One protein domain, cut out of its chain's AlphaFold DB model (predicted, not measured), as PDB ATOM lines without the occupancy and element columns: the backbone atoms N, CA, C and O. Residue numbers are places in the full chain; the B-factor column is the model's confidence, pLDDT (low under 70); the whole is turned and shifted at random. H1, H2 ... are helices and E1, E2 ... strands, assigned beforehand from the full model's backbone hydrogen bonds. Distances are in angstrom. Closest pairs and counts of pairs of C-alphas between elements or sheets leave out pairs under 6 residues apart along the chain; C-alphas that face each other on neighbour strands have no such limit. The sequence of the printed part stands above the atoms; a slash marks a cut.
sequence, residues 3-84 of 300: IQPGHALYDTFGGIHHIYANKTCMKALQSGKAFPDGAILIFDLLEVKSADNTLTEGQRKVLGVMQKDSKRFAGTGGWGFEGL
ATOM      1  N   ILE A   3     280.758 346.605 310.728       89.88
ATOM      2  CA  ILE A   3     281.468 345.436 310.189       89.88
ATOM      3  C   ILE A   3     282.944 345.547 310.587       89.88
ATOM      4  O   ILE A   3     283.609 346.514 310.219       89.88
ATOM      5  N   GLN A   4     283.438 344.564 311.344       90.56
ATOM      6  CA  GLN A   4     284.793 344.518 311.914       90.56
ATOM      7  C   GLN A   4     285.715 343.535 311.165       90.56
ATOM      8  O   GLN A   4     285.205 342.667 310.442       90.56
ATOM      9  N   PRO A   5     287.053 343.646 311.333       89.56
ATOM     10  CA  PRO A   5     287.999 342.687 310.769       89.56
ATOM     11  C   PRO A   5     287.623 341.242 311.111       89.56
ATOM     12  O   PRO A   5     287.208 340.950 312.232       89.56
ATOM     13  N   GLY A   6     287.763 340.338 310.141       87.69
ATOM     14  CA  GLY A   6     287.360 338.930 310.265       87.69
ATOM     15  C   GLY A   6     285.953 338.621 309.739       87.69
ATOM     16  O   GLY A   6     285.617 337.452 309.559       87.69
ATOM     17  N   HIS A   7     285.139 339.634 309.427       91.00
ATOM     18  CA  HIS A   7     283.899 339.441 308.678       91.00
ATOM     19  C   HIS A   7     284.190 339.294 307.173       91.00
ATOM     20  O   HIS A   7     284.976 340.060 306.623       91.00
ATOM     21  N   ALA A   8     283.509 338.376 306.476       89.00
ATOM     22  CA  ALA A   8     283.756 338.084 305.052       89.00
ATOM     23  C   ALA A   8     283.575 339.290 304.107       89.00
ATOM     24  O   ALA A   8     284.100 339.301 303.001       89.00
ATOM     25  N   LEU A   9     282.824 340.304 304.543       80.75
ATOM     26  CA  LEU A   9     282.599 341.554 303.805       80.75
ATOM     27  C   LEU A   9     283.460 342.724 304.302       80.75
ATOM     28  O   LEU A   9     283.200 343.859 303.916       80.75
ATOM     29  N   TYR A  10     284.427 342.496 305.194       83.38
ATOM     30  CA  TYR A  10     285.185 343.585 305.812       83.38
ATOM     31  C   TYR A  10     286.001 344.392 304.796       83.38
ATOM     32  O   TYR A  10     285.993 345.618 304.854       83.38
ATOM     33  N   ASP A  11     286.632 343.739 303.822       75.38
ATOM     34  CA  ASP A  11     287.476 344.447 302.852       75.38
ATOM     35  C   ASP A  11     286.657 345.424 301.996       75.38
ATOM     36  O   ASP A  11     287.089 346.542 301.719       75.38
ATOM     37  N   THR A  12     285.428 345.045 301.637       73.62
ATOM     38  CA  THR A  12     284.543 345.871 300.802       73.62
ATOM     39  C   THR A  12     283.690 346.845 301.620       73.62
ATOM     40  O   THR A  12     283.475 347.983 301.214       73.62
ATOM     41  N   PHE A  13     283.200 346.418 302.784       84.12
ATOM     42  CA  PHE A  13     282.166 347.119 303.554       84.12
ATOM     43  C   PHE A  13     282.513 347.277 305.044       84.12
ATOM     44  O   PHE A  13     281.639 347.565 305.858       84.12
ATOM     45  N   GLY A  14     283.770 347.098 305.441       90.62
ATOM     46  CA  GLY A  14     284.237 347.349 306.805       90.62
ATOM     47  C   GLY A  14     284.042 348.810 307.201       90.62
ATOM     48  O   GLY A  14     284.402 349.706 306.426       90.62
ATOM     49  N   GLY A  15     283.459 349.049 308.380       93.25
ATOM     50  CA  GLY A  15     283.124 350.398 308.840       93.25
ATOM     51  C   GLY A  15     281.861 350.506 309.703       93.25
ATOM     52  O   GLY A  15     281.246 349.497 310.059       93.25
ATOM     53  N   ILE A  16     281.478 351.747 310.022       94.81
ATOM     54  CA  ILE A  16     280.186 352.136 310.605       94.81
ATOM     55  C   ILE A  16     279.219 352.429 309.459       94.81
ATOM     56  O   ILE A  16     279.532 353.183 308.548       94.81
ATOM     57  N   HIS A  17     278.035 351.831 309.520       93.38
ATOM     58  CA  HIS A  17     276.987 351.959 308.513       93.38
ATOM     59  C   HIS A  17     275.799 352.697 309.105       93.38
ATOM     60  O   HIS A  17     275.135 352.160 310.010       93.38
ATOM     61  N   HIS A  18     275.489 353.856 308.537       92.81
ATOM     62  CA  HIS A  18     274.228 354.557 308.741       92.81
ATOM     63  C   HIS A  18     273.305 354.318 307.556       92.81
ATOM     64  O   HIS A  18     273.703 354.435 306.400       92.81
ATOM     65  N   ILE A  19     272.053 353.979 307.856       91.06
ATOM     66  CA  ILE A  19     271.012 353.813 306.845       91.06
ATOM     67  C   ILE A  19     269.959 354.880 307.085       91.06
ATOM     68  O   ILE A  19     269.303 354.885 308.128       91.06
ATOM     69  N   TYR A  20     269.775 355.759 306.108       92.50
ATOM     70  CA  TYR A  20     268.708 356.749 306.128       92.50
ATOM     71  C   TYR A  20     267.629 356.349 305.135       92.50
ATOM     72  O   TYR A  20     267.900 355.779 304.083       92.50
ATOM     73  N   ALA A  21     266.383 356.658 305.455       93.88
ATOM     74  CA  ALA A  21     265.277 356.388 304.559       93.88
ATOM     75  C   ALA A  21     264.215 357.470 304.707       93.88
ATOM     76  O   ALA A  21     263.915 357.942 305.806       93.88
ATOM     77  N   ASN A  22     263.628 357.878 303.582       94.50
ATOM     78  CA  ASN A  22     262.510 358.811 303.618       94.50
ATOM     79  C   ASN A  22     261.256 358.135 304.206       94.50
ATOM     80  O   ASN A  22     261.183 356.912 304.331       94.50
ATOM     81  N   LYS A  23     260.229 358.923 304.553       95.94
ATOM     82  CA  LYS A  23     258.997 358.403 305.187       95.94
ATOM     83  C   LYS A  23     258.360 357.251 304.400       95.94
ATOM     84  O   LYS A  23     257.828 356.319 304.997       95.94
ATOM     85  N   THR A  24     258.405 357.328 303.075       94.00
ATOM     86  CA  THR A  24     257.867 356.312 302.166       94.00
ATOM     87  C   THR A  24     258.630 354.992 302.287       94.00
ATOM     88  O   THR A  24     258.021 353.946 302.500       94.00
ATOM     89  N   CYS A  25     259.960 355.052 302.227       94.75
ATOM     90  CA  CYS A  25     260.853 353.909 302.374       94.75
ATOM     91  C   CYS A  25     260.777 353.293 303.781       94.75
ATOM     92  O   CYS A  25     260.641 352.080 303.919       94.75
ATOM     93  N   MET A  26     260.739 354.126 304.827       95.12
ATOM     94  CA  MET A  26     260.626 353.668 306.217       95.12
ATOM     95  C   MET A  26     259.362 352.845 306.476       95.12
ATOM     96  O   MET A  26     259.428 351.818 307.146       95.12
ATOM     97  N   LYS A  27     258.214 353.245 305.912       94.19
ATOM     98  CA  LYS A  27     256.969 352.467 306.029       94.19
ATOM     99  C   LYS A  27     257.087 351.090 305.373       94.19
ATOM    100  O   LYS A  27     256.554 350.115 305.902       94.19
ATOM    101  N   ALA A  28     257.767 351.002 304.232       93.31
ATOM    102  CA  ALA A  28     258.010 349.731 303.555       93.31
ATOM    103  C   ALA A  28     258.949 348.835 304.382       93.31
ATOM    104  O   ALA A  28     258.587 347.695 304.661       93.31
ATOM    105  N   LEU A  29     260.066 349.383 304.884       90.69
ATOM    106  CA  LEU A  29     261.006 348.675 305.768       90.69
ATOM    107  C   LEU A  29     260.321 348.103 307.013       90.69
ATOM    108  O   LEU A  29     260.516 346.940 307.346       90.69
ATOM    109  N   GLN A  30     259.486 348.903 307.681       92.75
ATOM    110  CA  GLN A  30     258.789 348.489 308.902       92.75
ATOM    111  C   GLN A  30     257.691 347.451 308.651       92.75
ATOM    112  O   GLN A  30     257.410 346.633 309.521       92.75
ATOM    113  N   SER A  31     257.043 347.495 307.485       92.69
ATOM    114  CA  SER A  31     255.941 346.583 307.152       92.69
ATOM    115  C   SER A  31     256.381 345.318 306.414       92.69
ATOM    116  O   SER A  31     255.554 344.432 306.212       92.69
ATOM    117  N   GLY A  32     257.641 345.244 305.972       89.44
ATOM    118  CA  GLY A  32     258.153 344.156 305.133       89.44
ATOM    119  C   GLY A  32     257.524 344.096 303.735       89.44
ATOM    120  O   GLY A  32     257.654 343.089 303.043       89.44
ATOM    121  N   LYS A  33     256.805 345.145 303.317       90.62
ATOM    122  CA  LYS A  33     256.166 345.224 301.997       90.62
ATOM    123  C   LYS A  33     257.139 345.746 300.944       90.62
ATOM    124  O   LYS A  33     258.142 346.380 301.260       90.62
ATOM    125  N   ALA A  34     256.796 345.523 299.676       90.69
ATOM    126  CA  ALA A  34     257.545 346.071 298.553       90.69
ATOM    127  C   ALA A  34     257.654 347.604 298.637       90.69
ATOM    128  O   ALA A  34     256.708 348.294 299.027       90.69
ATOM    129  N   PHE A  35     258.810 348.127 298.234       95.31
ATOM    130  CA  PHE A  35     259.076 349.559 298.212       95.31
ATOM    131  C   PHE A  35     258.278 350.235 297.090       95.31
ATOM    132  O   PHE A  35     258.450 349.862 295.925       95.31
ATOM    133  N   PRO A  36     257.411 351.213 297.408       95.44
ATOM    134  CA  PRO A  36     256.663 351.946 296.396       95.44
ATOM    135  C   PRO A  36     257.551 352.990 295.708       95.44
ATOM    136  O   PRO A  36     258.572 353.414 296.259       95.44
ATOM    137  N   ASP A  37     257.134 353.442 294.524       96.50
ATOM    138  CA  ASP A  37     257.794 354.549 293.829       96.50
ATOM    139  C   ASP A  37     257.859 355.798 294.726       96.50
ATOM    140  O   ASP A  37     256.940 356.099 295.493       96.50
ATOM    141  N   GLY A  38     258.987 356.505 294.666       91.38
ATOM    142  CA  GLY A  38     259.319 357.602 295.572       91.38
ATOM    143  C   GLY A  38     259.946 357.164 296.903       91.38
ATOM    144  O   GLY A  38     260.271 358.026 297.721       91.38
ATOM    145  N   ALA A  39     260.145 355.865 297.156       96.62
ATOM    146  CA  ALA A  39     260.988 355.408 298.261       96.62
ATOM    147  C   ALA A  39     262.450 355.814 298.018       96.62
ATOM    148  O   ALA A  39     262.978 355.586 296.932       96.62
ATOM    149  N   ILE A  40     263.093 356.407 299.028       94.25
ATOM    150  CA  ILE A  40     264.517 356.765 298.998       94.25
ATOM    151  C   ILE A  40     265.221 356.099 300.177       94.25
ATOM    152  O   ILE A  40     264.730 356.188 301.307       94.25
ATOM    153  N   LEU A  41     266.355 355.454 299.908       92.94
ATOM    154  CA  LEU A  41     267.235 354.818 300.886       92.94
ATOM    155  C   LEU A  41     268.664 355.325 300.675       92.94
ATOM    156  O   LEU A  41     269.117 355.404 299.542       92.94
ATOM    157  N   ILE A  42     269.360 355.680 301.746       90.06
ATOM    158  CA  ILE A  42     270.741 356.159 301.709       90.06
ATOM    159  C   ILE A  42     271.587 355.222 302.559       90.06
ATOM    160  O   ILE A  42     271.259 354.969 303.718       90.06
ATOM    161  N   PHE A  43     272.662 354.722 301.965       88.19
ATOM    162  CA  PHE A  43     273.696 353.912 302.584       88.19
ATOM    163  C   PHE A  43     274.934 354.781 302.805       88.19
ATOM    164  O   PHE A  43     275.579 355.178 301.841       88.19
ATOM    165  N   ASP A  44     275.253 355.099 304.056       89.19
ATOM    166  CA  ASP A  44     276.412 355.910 304.431       89.19
ATOM    167  C   ASP A  44     277.406 355.043 305.214       89.19
ATOM    168  O   ASP A  44     277.103 354.563 306.310       89.19
ATOM    169  N   LEU A  45     278.572 354.796 304.617       89.25
ATOM    170  CA  LEU A  45     279.641 353.975 305.174       89.25
ATOM    171  C   LEU A  45     280.799 354.866 305.601       89.25
ATOM    172  O   LEU A  45     281.399 355.544 304.770       89.25
ATOM    173  N   LEU A  46     281.167 354.785 306.873       89.31
ATOM    174  CA  LEU A  46     282.280 355.514 307.466       89.31
ATOM    175  C   LEU A  46     283.333 354.553 308.008       89.31
ATOM    176  O   LEU A  46     283.037 353.426 308.406       89.31
ATOM    177  N   GLU A  47     284.573 355.010 308.061       88.94
ATOM    178  CA  GLU A  47     285.624 354.342 308.815       88.94
ATOM    179  C   GLU A  47     285.268 354.252 310.302       88.94
ATOM    180  O   GLU A  47     284.540 355.081 310.853       88.94
ATOM    181  N   VAL A  48     285.824 353.242 310.967       90.88
ATOM    182  CA  VAL A  48     285.735 353.094 312.420       90.88
ATOM    183  C   VAL A  48     287.064 353.539 313.011       90.88
ATOM    184  O   VAL A  48     288.092 352.915 312.752       90.88
ATOM    185  N   LYS A  49     287.050 354.574 313.849       89.62
ATOM    186  CA  LYS A  49     288.199 354.941 314.682       89.62
ATOM    187  C   LYS A  49     288.046 354.295 316.051       89.62
ATOM    188  O   LYS A  49     287.077 354.565 316.757       89.62
ATOM    189  N   SER A  50     288.998 353.437 316.414       87.12
ATOM    190  CA  SER A  50     289.024 352.751 317.707       87.12
ATOM    191  C   SER A  50     290.149 353.307 318.575       87.12
ATOM    192  O   SER A  50     291.317 353.144 318.233       87.12
ATOM    193  N   ALA A  51     289.805 353.935 319.698       89.19
ATOM    194  CA  ALA A  51     290.760 354.443 320.686       89.19
ATOM    195  C   ALA A  51     290.139 354.381 322.086       89.19
ATOM    196  O   ALA A  51     288.937 354.585 322.232       89.19
ATOM    197  N   ASP A  52     290.935 354.072 323.111       88.12
ATOM    198  CA  ASP A  52     290.505 354.079 324.520       88.12
ATOM    199  C   ASP A  52     289.212 353.288 324.807       88.12
ATOM    200  O   ASP A  52     288.351 353.714 325.572       88.12
ATOM    201  N   ASN A  53     289.062 352.114 324.180       87.38
ATOM    202  CA  ASN A  53     287.851 351.276 324.242       87.38
ATOM    203  C   ASN A  53     286.570 351.961 323.724       87.38
ATOM    204  O   ASN A  53     285.460 351.534 324.043       87.38
ATOM    205  N   THR A  54     286.709 352.998 322.900       83.50
ATOM    206  CA  THR A  54     285.607 353.679 322.218       83.50
ATOM    207  C   THR A  54     285.695 353.476 320.711       83.50
ATOM    208  O   THR A  54     286.781 353.384 320.140       83.50
ATOM    209  N   LEU A  55     284.528 353.403 320.069       89.62
ATOM    210  CA  LEU A  55     284.390 353.413 318.617       89.62
ATOM    211  C   LEU A  55     283.770 354.748 318.217       89.62
ATOM    212  O   LEU A  55     282.713 355.120 318.725       89.62
ATOM    213  N   THR A  56     284.428 355.452 317.309       91.38
ATOM    214  CA  THR A  56     283.980 356.744 316.790       91.38
ATOM    215  C   THR A  56     283.963 356.731 315.269       91.38
ATOM    216  O   THR A  56     284.621 355.909 314.624       91.38
ATOM    217  N   GLU A  57     283.171 357.629 314.696       92.19
ATOM    218  CA  GLU A  57     283.088 357.815 313.251       92.19
ATOM    219  C   GLU A  57     284.385 358.428 312.714       92.19
ATOM    220  O   GLU A  57     284.883 359.441 313.211       92.19
ATOM    221  N   GLY A  58     284.962 357.766 311.713       84.62
ATOM    222  CA  GLY A  58     286.089 358.262 310.935       84.62
ATOM    223  C   GLY A  58     285.637 358.965 309.657       84.62
ATOM    224  O   GLY A  58     284.536 359.508 309.584       84.62
ATOM    225  N   GLN A  59     286.501 358.977 308.641       80.62
ATOM    226  CA  GLN A  59     286.130 359.559 307.355       80.62
ATOM    227  C   GLN A  59     285.046 358.726 306.662       80.62
ATOM    228  O   GLN A  59     284.966 357.507 306.823       80.62
ATOM    229  N   ARG A  60     284.196 359.393 305.883       85.81
ATOM    230  CA  ARG A  60     283.203 358.727 305.042       85.81
ATOM    231  C   ARG A  60     283.914 358.016 303.890       85.81
ATOM    232  O   ARG A  60     284.668 358.639 303.156       85.81
ATOM    233  N   LYS A  61     283.628 356.726 303.725       78.56
ATOM    234  CA  LYS A  61     284.138 355.879 302.640       78.56
ATOM    235  C   LYS A  61     283.206 355.881 301.432       78.56
ATOM    236  O   LYS A  61     283.671 355.949 300.304       78.56
ATOM    237  N   VAL A  62     281.894 355.744 301.657       76.69
ATOM    238  CA  VAL A  62     280.890 355.607 300.585       76.69
ATOM    239  C   VAL A  62     279.573 356.253 301.004       76.69
ATOM    240  O   VAL A  62     279.117 356.044 302.125       76.69
ATOM    241  N   LEU A  63     278.929 356.961 300.073       81.50
ATOM    242  CA  LEU A  63     277.524 357.358 300.163       81.50
ATOM    243  C   LEU A  63     276.773 356.821 298.942       81.50
ATOM    244  O   LEU A  63     277.013 357.263 297.824       81.50
ATOM    245  N   GLY A  64     275.880 355.860 299.151       81.62
ATOM    246  CA  GLY A  64     274.983 355.356 298.118       81.62
ATOM    247  C   GLY A  64     273.581 355.909 298.319       81.62
ATOM    248  O   GLY A  64     273.009 355.725 299.390       81.62
ATOM    249  N   VAL A  65     272.996 356.544 297.305       85.94
ATOM    250  CA  VAL A  65     271.588 356.977 297.340       85.94
ATOM    251  C   VAL A  65     270.784 356.093 296.402       85.94
ATOM    252  O   VAL A  65     271.155 355.868 295.261       85.94
ATOM    253  N   MET A  66     269.664 355.561 296.865       91.56
ATOM    254  CA  MET A  66     268.803 354.678 296.090       91.56
ATOM    255  C   MET A  66     267.404 355.265 296.024       91.56
ATOM    256  O   MET A  66     266.829 355.592 297.061       91.56
ATOM    257  N   GLN A  67     266.828 355.351 294.827       93.81
ATOM    258  CA  GLN A  67     265.461 355.821 294.620       93.81
ATOM    259  C   GLN A  67     264.635 354.788 293.858       93.81
ATOM    260  O   GLN A  67     265.014 354.337 292.780       93.81
ATOM    261  N   LYS A  68     263.453 354.459 294.380       94.62
ATOM    262  CA  LYS A  68     262.482 353.632 293.671       94.62
ATOM    263  C   LYS A  68     261.708 354.479 292.658       94.62
ATOM    264  O   LYS A  68     260.988 355.399 293.044       94.62
ATOM    265  N   ASP A  69     261.825 354.138 291.383       94.00
ATOM    266  CA  ASP A  69     260.947 354.593 290.303       94.00
ATOM    267  C   ASP A  69     260.827 353.466 289.270       94.00
ATOM    268  O   ASP A  69     261.745 353.172 288.499       94.00
ATOM    269  N   SER A  70     259.682 352.792 289.292       91.94
ATOM    270  CA  SER A  70     259.410 351.606 288.484       91.94
ATOM    271  C   SER A  70     259.309 351.910 286.995       91.94
ATOM    272  O   SER A  70     259.560 351.020 286.185       91.94
ATOM    273  N   LYS A  71     258.975 353.152 286.620       89.38
ATOM    274  CA  LYS A  71     258.913 353.566 285.216       89.38
ATOM    275  C   LYS A  71     260.294 353.940 284.701       89.38
ATOM    276  O   LYS A  71     260.685 353.491 283.628       89.38
ATOM    277  N   ARG A  72     261.030 354.749 285.465       79.12
ATOM    278  CA  ARG A  72     262.343 355.264 285.064       79.12
ATOM    279  C   ARG A  72     263.427 354.188 285.086       79.12
ATOM    280  O   ARG A  72     264.296 354.196 284.222       79.12
ATOM    281  N   PHE A  73     263.365 353.251 286.032       82.88
ATOM    282  CA  PHE A  73     264.421 352.260 286.261       82.88
ATOM    283  C   PHE A  73     263.943 350.818 286.041       82.88
ATOM    284  O   PHE A  73     264.309 349.907 286.778       82.88
ATOM    285  N   ALA A  74     263.103 350.581 285.028       85.50
ATOM    286  CA  ALA A  74     262.503 349.265 284.783       85.50
ATOM    287  C   ALA A  74     263.537 348.118 284.687       85.50
ATOM    288  O   ALA A  74     263.282 347.019 285.177       85.50
ATOM    289  N   GLY A  75     264.727 348.385 284.131       76.19
ATOM    290  CA  GLY A  75     265.802 347.396 283.964       76.19
ATOM    291  C   GLY A  75     266.456 346.899 285.262       76.19
ATOM    292  O   GLY A  75     267.107 345.861 285.250       76.19
ATOM    293  N   THR A  76     266.265 347.594 286.384       83.69
ATOM    294  CA  THR A  76     266.855 347.260 287.696       83.69
ATOM    295  C   THR A  76     265.785 346.897 288.732       83.69
ATOM    296  O   THR A  76     265.964 347.076 289.937       83.69
ATOM    297  N   GLY A  77     264.609 346.444 288.278       86.62
ATOM    298  CA  GLY A  77     263.455 346.230 289.162       86.62
ATOM    299  C   GLY A  77     262.857 347.541 289.691       86.62
ATOM    300  O   GLY A  77     262.143 347.565 290.700       86.62
ATOM    301  N   GLY A  78     263.135 348.656 289.013       88.38
ATOM    302  CA  GLY A  78     262.643 349.983 289.354       88.38
ATOM    303  C   GLY A  78     263.445 350.695 290.435       88.38
ATOM    304  O   GLY A  78     262.858 351.515 291.136       88.38
ATOM    305  N   TRP A  79     264.729 350.368 290.598       89.50
ATOM    306  CA  TRP A  79     265.647 351.048 291.515       89.50
ATOM    307  C   TRP A  79     266.714 351.834 290.753       89.50
ATOM    308  O   TRP A  79     267.526 351.265 290.030       89.50
ATOM    309  N   GLY A  80     266.735 353.145 290.942       81.19
ATOM    310  CA  GLY A  80     267.870 353.983 290.588       81.19
ATOM    311  C   GLY A  80     268.889 353.948 291.716       81.19
ATOM    312  O   GLY A  80     268.508 354.014 292.885       81.19
ATOM    313  N   PHE A  81     270.164 353.850 291.361       80.44
ATOM    314  CA  PHE A  81     271.278 353.864 292.297       80.44
ATOM    315  C   PHE A  81     272.183 355.035 291.925       80.44
ATOM    316  O   PHE A  81     272.782 355.054 290.855       80.44
ATOM    317  N   GLU A  82     272.278 356.012 292.808       67.94
ATOM    318  CA  GLU A  82     273.335 357.008 292.824       67.94
ATOM    319  C   GLU A  82     274.551 356.374 293.512       67.94
ATOM    320  O   GLU A  82     274.819 356.544 294.700       67.94
ATOM    321  N   GLY A  83     275.240 355.535 292.747       56.28
ATOM    322  CA  GLY A  83     276.660 355.270 292.891       56.28
ATOM    323  C   GLY A  83     277.236 355.562 291.518       56.28
ATOM    324  O   GLY A  83     276.792 354.914 290.579       56.28
ATOM    325  N   LEU A  84     278.085 356.597 291.417       51.00
ATOM    326  CA  LEU A  84     278.747 357.093 290.198       51.00
ATOM    327  C   LEU A  84     278.232 356.418 288.916       51.00
ATOM    328  O   LEU A  84     278.832 355.448 288.451       51.00
TER     329      LEU A  84
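This is residues 3 to 84 of the 300 residues of the protein "Methyltransferase domain-containing protein" of Deltaproteobacteria bacterium (UniProt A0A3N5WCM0). A long, twisted four-stranded sheet makes the elongated body; its E2-E3 hairpin reaches beyond both short edge strands, E1 and E4, while H2 packs beside the sheet near where E2 begins. The printed part has 82 residues, with two named helices and four named strands, in the order H1 E1 H2 E2 E3 E4. The sheet, E1 - E2 - E3 - E4, is antiparallel; the class is mixed, and the whole is loose, with a radius of gyration of the C-alphas of 15.4 A and spans of 49 by 26 by 21 A.

H1, residues 10 to 13, begins at C-alpha (285.185, 343.585, 305.812). E1 is residues 15 to 21, 19.3 A; H2, 23 to 31, 12.4 A; E2, 40 to 51, 34.1 A; E3, 54 to 68, 36.7 A, bends by 72 degrees at residue 59. E4, residues 79 to 82, ends at (273.335, 357.008, 292.824).

H1 only grazes the sheet, with residue 13. E1 and E2 pair through N 18 and O 44, 2.8 A. H2 lies over none of the strands, its height over the sheet 4.0 A, only just above the sheet's level; C-alphas of Cys 25 and Ile 40 are its closest to E2, 5.7 A. E2, E3 and E4 form a meander, each the antiparallel neighbour of the one before: N 43 and O 64 are 2.8 A apart, N 67 and O 80 2.9 A. In H2 every O i to N i+4 pair is within hydrogen-bond range; H1 is too short for one.

The farthest C-alphas, Asp 52 and Lys 71, are 50.4 A apart. The printed part has no cut and no long link; pLDDT is under 70 at residues 82 to 84.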